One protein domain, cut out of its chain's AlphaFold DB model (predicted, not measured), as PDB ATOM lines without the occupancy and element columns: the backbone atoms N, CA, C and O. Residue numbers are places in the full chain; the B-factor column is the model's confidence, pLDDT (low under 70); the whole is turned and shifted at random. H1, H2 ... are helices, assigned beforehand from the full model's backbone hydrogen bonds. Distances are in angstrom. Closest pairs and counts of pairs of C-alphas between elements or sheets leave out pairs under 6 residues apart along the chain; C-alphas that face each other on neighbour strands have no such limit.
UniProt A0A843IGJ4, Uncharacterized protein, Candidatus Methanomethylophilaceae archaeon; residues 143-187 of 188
ATOM      1  N   PRO A 143      84.237  18.737  42.693       95.81
ATOM      2  CA  PRO A 143      83.487  18.317  41.509       95.81
ATOM      3  C   PRO A 143      81.992  18.655  41.554       95.81
ATOM      4  O   PRO A 143      81.404  18.900  40.499       95.81
ATOM      5  N   TYR A 144      81.376  18.652  42.738       96.00
ATOM      6  CA  TYR A 144      79.957  18.965  42.892       96.00
ATOM      7  C   TYR A 144      79.717  20.452  42.637       96.00
ATOM      8  O   TYR A 144      78.901  20.796  41.785       96.00
ATOM      9  N   ALA A 145      80.512  21.323  43.265       94.06
ATOM     10  CA  ALA A 145      80.427  22.767  43.050       94.06
ATOM     11  C   ALA A 145      80.610  23.143  41.568       94.06
ATOM     12  O   ALA A 145      79.855  23.951  41.025       94.06
ATOM     13  N   LEU A 146      81.576  22.518  40.883       95.06
ATOM     14  CA  LEU A 146      81.787  22.717  39.447       95.06
ATOM     15  C   LEU A 146      80.600  22.258  38.598       95.06
ATOM     16  O   LEU A 146      80.253  22.936  37.628       95.06
ATOM     17  N   SER A 147      79.998  21.115  38.937       96.06
ATOM     18  CA  SER A 147      78.826  20.598  38.231       96.06
ATOM     19  C   SER A 147      77.637  21.541  38.387       96.06
ATOM     20  O   SER A 147      77.053  21.931  37.382       96.06
ATOM     21  N   THR A 148      77.332  21.969  39.615       95.50
ATOM     22  CA  THR A 148      76.221  22.886  39.908       95.50
ATOM     23  C   THR A 148      76.406  24.243  39.227       95.50
ATOM     24  O   THR A 148      75.477  24.748  38.604       95.50
ATOM     25  N   LEU A 149      77.614  24.819  39.259       94.06
ATOM     26  CA  LEU A 149      77.905  26.066  38.536       94.06
ATOM     27  C   LEU A 149      77.750  25.900  37.019       94.06
ATOM     28  O   LEU A 149      77.240  26.792  36.343       94.06
ATOM     29  N   GLY A 150      78.202  24.770  36.472       94.75
ATOM     30  CA  GLY A 150      78.058  24.467  35.050       94.75
ATOM     31  C   GLY A 150      76.600  24.295  34.630       94.75
ATOM     32  O   GLY A 150      76.216  24.797  33.578       94.75
ATOM     33  N   GLU A 151      75.802  23.622  35.456       97.00
ATOM     34  CA  GLU A 151      74.364  23.439  35.269       97.00
ATOM     35  C   GLU A 151      73.620  24.778  35.283       97.00
ATOM     36  O   GLU A 151      72.877  25.072  34.347       97.00
ATOM     37  N   LEU A 152      73.907  25.631  36.272       94.94
ATOM     38  CA  LEU A 152      73.328  26.970  36.389       94.94
ATOM     39  C   LEU A 152      73.641  27.838  35.161       94.94
ATOM     40  O   LEU A 152      72.754  28.483  34.615       94.94
ATOM     41  N   ILE A 153      74.885  27.806  34.671       95.94
ATOM     42  CA  ILE A 153      75.272  28.522  33.444       95.94
ATOM     43  C   ILE A 153      74.624  27.909  32.198       95.94
ATOM     44  O   ILE A 153      74.405  28.618  31.226       95.94
ATOM     45  N   PHE A 154      74.393  26.596  32.165       95.94
ATOM     46  CA  PHE A 154      73.853  25.914  30.990       95.94
ATOM     47  C   PHE A 154      72.354  26.150  30.800       95.94
ATOM     48  O   PHE A 154      71.919  26.287  29.659       95.94
ATOM     49  N   TYR A 155      71.583  26.166  31.889       96.56
ATOM     50  CA  TYR A 155      70.130  26.324  31.830       96.56
ATOM     51  C   TYR A 155      69.662  27.782  31.796       96.56
ATOM     52  O   TYR A 155      68.539  28.033  31.364       96.56
ATOM     53  N   ASP A 156      70.501  28.734  32.205       96.88
ATOM     54  CA  ASP A 156      70.223  30.160  32.047       96.88
ATOM     55  C   ASP A 156      70.793  30.678  30.715       96.88
ATOM     56  O   ASP A 156      72.011  30.764  30.530       96.88
ATOM     57  N   ASP A 157      69.908  31.039  29.779       95.75
ATOM     58  CA  ASP A 157      70.284  31.500  28.435       95.75
ATOM     59  C   ASP A 157      71.226  32.716  28.473       95.75
ATOM     60  O   ASP A 157      72.203  32.789  27.717       95.75
ATOM     61  N   TYR A 158      70.977  33.666  29.383       96.81
ATOM     62  CA  TYR A 158      71.793  34.869  29.509       96.81
ATOM     63  C   TYR A 158      73.209  34.527  29.981       96.81
ATOM     64  O   TYR A 158      74.197  35.013  29.413       96.81
ATOM     65  N   LEU A 159      73.344  33.674  30.996       96.19
ATOM     66  CA  LEU A 159      74.647  33.228  31.487       96.19
ATOM     67  C   LEU A 159      75.376  32.371  30.449       96.19
ATOM     68  O   LEU A 159      76.587  32.551  30.255       96.19
ATOM     69  N   TYR A 160      74.663  31.493  29.742       95.62
ATOM     70  CA  TYR A 160      75.241  30.628  28.720       95.62
ATOM     71  C   TYR A 160      75.847  31.424  27.562       95.62
ATOM     72  O   TYR A 160      76.999  31.187  27.165       95.62
ATOM     73  N   ASP A 161      75.107  32.406  27.049       96.88
ATOM     74  CA  ASP A 161      75.548  33.263  25.949       96.88
ATOM     75  C   ASP A 161      76.782  34.084  26.339       96.88
ATOM     76  O   ASP A 161      77.780  34.125  25.603       96.88
ATOM     77  N   ASN A 162      76.770  34.674  27.538       96.56
ATOM     78  CA  ASN A 162      77.925  35.392  28.075       96.56
ATOM     79  C   ASN A 162      79.145  34.471  28.229       96.56
ATOM     80  O   ASN A 162      80.261  34.830  27.828       96.56
ATOM     81  N   PHE A 163      78.953  33.257  28.750       95.00
ATOM     82  CA  PHE A 163      80.019  32.267  28.875       95.00
ATOM     83  C   PHE A 163      80.630  31.913  27.511       95.00
ATOM     84  O   PHE A 163      81.858  31.949  27.344       95.00
ATOM     85  N   ARG A 164      79.794  31.625  26.505       95.12
ATOM     86  CA  ARG A 164      80.238  31.310  25.139       95.12
ATOM     87  C   ARG A 164      81.036  32.452  24.524       95.12
ATOM     88  O   ARG A 164      82.154  32.221  24.048       95.12
ATOM     89  N   ALA A 165      80.535  33.682  24.628       95.56
ATOM     90  CA  ALA A 165      81.220  34.872  24.132       95.56
ATOM     91  C   ALA A 165      82.620  35.038  24.756       95.56
ATOM     92  O   ALA A 165      83.604  35.287  24.047       95.56
ATOM     93  N   ILE A 166      82.751  34.832  26.073       94.50
ATOM     94  CA  ILE A 166      84.036  34.905  26.786       94.50
ATOM     95  C   ILE A 166      85.014  33.833  26.283       94.50
ATOM     96  O   ILE A 166      86.201  34.117  26.059       94.50
ATOM     97  N   ILE A 167      84.549  32.593  26.113       93.62
ATOM     98  CA  ILE A 167      85.386  31.476  25.663       93.62
ATOM     99  C   ILE A 167      85.876  31.689  24.231       93.62
ATOM    100  O   ILE A 167      87.071  31.517  23.956       93.62
ATOM    101  N   ASP A 168      85.003  32.113  23.327       92.44
ATOM    102  CA  ASP A 168      85.368  32.302  21.927       92.44
ATOM    103  C   ASP A 168      86.277  33.524  21.739       92.44
ATOM    104  O   ASP A 168      87.286  33.446  21.025       92.44
ATOM    105  N   ALA A 169      86.066  34.599  22.507       91.69
ATOM    106  CA  ALA A 169      87.005  35.717  22.573       91.69
ATOM    107  C   ALA A 169      88.404  35.282  23.057       91.69
ATOM    108  O   ALA A 169      89.431  35.739  22.530       91.69
ATOM    109  N   LYS A 170      88.485  34.373  24.041       90.19
ATOM    110  CA  LYS A 170      89.763  33.803  24.513       90.19
ATOM    111  C   LYS A 170      90.446  32.964  23.426       90.19
ATOM    112  O   LYS A 170      91.666  33.087  23.264       90.19
ATOM    113  N   LYS A 171      89.702  32.148  22.671       88.88
ATOM    114  CA  LYS A 171      90.240  31.352  21.549       88.88
ATOM    115  C   LYS A 171      90.797  32.251  20.443       88.88
ATOM    116  O   LYS A 171      91.980  32.133  20.114       88.88
ATOM    117  N   ALA A 172      90.023  33.237  19.988       86.81
ATOM    118  CA  ALA A 172      90.445  34.180  18.952       86.81
ATOM    119  C   ALA A 172      91.714  34.962  19.348       86.81
ATOM    120  O   ALA A 172      92.624  35.171  18.538       86.81
ATOM    121  N   LYS A 173      91.837  35.365  20.625       87.44
ATOM    122  CA  LYS A 173      93.064  35.997  21.147       87.44
ATOM    123  C   LYS A 173      94.271  35.051  21.106       87.44
ATOM    124  O   LYS A 173      95.374  35.499  20.772       87.44
ATOM    125  N   LYS A 174      94.098  33.767  21.440       85.38
ATOM    126  CA  LYS A 174      95.177  32.763  21.375       85.38
ATOM    127  C   LYS A 174      95.639  32.519  19.935       85.38
ATOM    128  O   LYS A 174      96.846  32.481  19.696       85.38
ATOM    129  N   GLU A 175      94.720  32.423  18.979       85.69
ATOM    130  CA  GLU A 175      95.034  32.230  17.556       85.69
ATOM    131  C   GLU A 175      95.797  33.419  16.964       85.69
ATOM    132  O   GLU A 175      96.858  33.234  16.365       85.69
ATOM    133  N   LYS A 176      95.352  34.655  17.236       83.88
ATOM    134  CA  LYS A 176      96.077  35.871  16.823       83.88
ATOM    135  C   LYS A 176      97.502  35.920  17.386       83.88
ATOM    136  O   LYS A 176      98.425  36.332  16.682       83.88
ATOM    137  N   LYS A 177      97.712  35.492  18.640       81.88
ATOM    138  CA  LYS A 177      99.060  35.396  19.236       81.88
ATOM    139  C   LYS A 177      99.923  34.338  18.540       81.88
ATOM    140  O   LYS A 177     101.087  34.620  18.263       81.88
ATOM    141  N   LYS A 178      99.373  33.157  18.229       79.12
ATOM    142  CA  LYS A 178     100.090  32.095  17.498       79.12
ATOM    143  C   LYS A 178     100.499  32.552  16.093       79.12
ATOM    144  O   LYS A 178     101.666  32.420  15.744       79.12
ATOM    145  N   ALA A 179      99.588  33.177  15.347       77.75
ATOM    146  CA  ALA A 179      99.864  33.696  14.005       77.75
ATOM    147  C   ALA A 179     100.959  34.780  13.997       77.75
ATOM    148  O   ALA A 179     101.829  34.778  13.130       77.75
ATOM    149  N   LYS A 180     100.970  35.682  14.993       75.12
ATOM    150  CA  LYS A 180     102.048  36.678  15.145       75.12
ATOM    151  C   LYS A 180     103.401  36.046  15.476       75.12
ATOM    152  O   LYS A 180     104.417  36.561  15.026       75.12
ATOM    153  N   LYS A 181     103.426  34.969  16.267       73.75
ATOM    154  CA  LYS A 181     104.671  34.279  16.634       73.75
ATOM    155  C   LYS A 181     105.253  33.503  15.446       73.75
ATOM    156  O   LYS A 181     106.448  33.611  15.219       73.75
ATOM    157  N   ALA A 182     104.407  32.832  14.659       71.94
ATOM    158  CA  ALA A 182     104.812  32.123  13.440       71.94
ATOM    159  C   ALA A 182     105.395  33.068  12.371       71.94
ATOM    160  O   ALA A 182     106.466  32.811  11.838       71.94
ATOM    161  N   LYS A 183     104.766  34.231  12.147       69.62
ATOM    162  CA  LYS A 183     105.303  35.256  11.231       69.62
ATOM    163  C   LYS A 183     106.621  35.881  11.690       69.62
ATOM    164  O   LYS A 183     107.312  36.476  10.878       69.62
ATOM    165  N   LYS A 184     106.950  35.813  12.983       67.00
ATOM    166  CA  LYS A 184     108.206  36.358  13.515       67.00
ATOM    167  C   LYS A 184     109.362  35.361  13.387       67.00
ATOM    168  O   LYS A 184     110.494  35.799  13.282       67.00
ATOM    169  N   SER A 185     109.068  34.059  13.372       61.12
ATOM    170  CA  SER A 185     110.051  32.988  13.164       61.12
ATOM    171  C   SER A 185     110.357  32.686  11.693       61.12
ATOM    172  O   SER A 185     111.309  31.977  11.426       61.12
ATOM    173  N   GLU A 186     109.555  33.182  10.745       57.94
ATOM    174  CA  GLU A 186     109.832  33.075   9.296       57.94
ATOM    175  C   GLU A 186     110.722  34.218   8.762       57.94
ATOM    176  O   GLU A 186     111.052  34.235   7.580       57.94
ATOM    177  N   VAL A 187     111.063  35.200   9.605       57.00
ATOM    178  CA  VAL A 187     111.829  36.410   9.235       57.00
ATOM    179  C   VAL A 187     113.239  36.414   9.865       57.00
ATOM    180  O   VAL A 187     114.014  37.334   9.617       57.00
TER     181      VAL A 187
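This is residues 143 to 187 of the 188 residues of an uncharacterized protein of Candidatus Methanomethylophilaceae archaeon (UniProt A0A843IGJ4). One long helix, H2, makes the length of an L, and a shorter helix, H1, meets it near one end to form the corner. Most of each helix sticks out free of the other, with residues 143 to 149 and 164 to 187 standing free. The printed part has 45 residues with two named helices, H1 then H2, and no named strand; its class is all helix. It is extended, with a radius of gyration of the C-alphas of 16.4 A and spans of 49 by 23 by 7 A.

H2, residues 157 to 185, measures 42.6 A from C-alpha 157 at (70.284, 31.500, 28.435) to C-alpha 185 at (110.051, 32.988, 13.164). H1, residues 143 to 155, measures 18.3 A and begins at C-alpha 143 at (83.487, 18.317, 41.509).

H2 and H1 touch only at the corner by their tight link of one residue, Asp 156. The closest C-alphas of the two are those of Leu 159 and Ile 153, 5.1 A apart. Their lines are about perpendicular, at 76 degrees. In H1 and H2 every O i to N i+4 pair is within hydrogen-bond range.

The two C-alphas farthest apart, those of Tyr 144 and Val 187, are 49.5 A apart. The printed part has no cut. Mean pLDDT of the printed part is 87.9, and residues 183 to 187 are under 70.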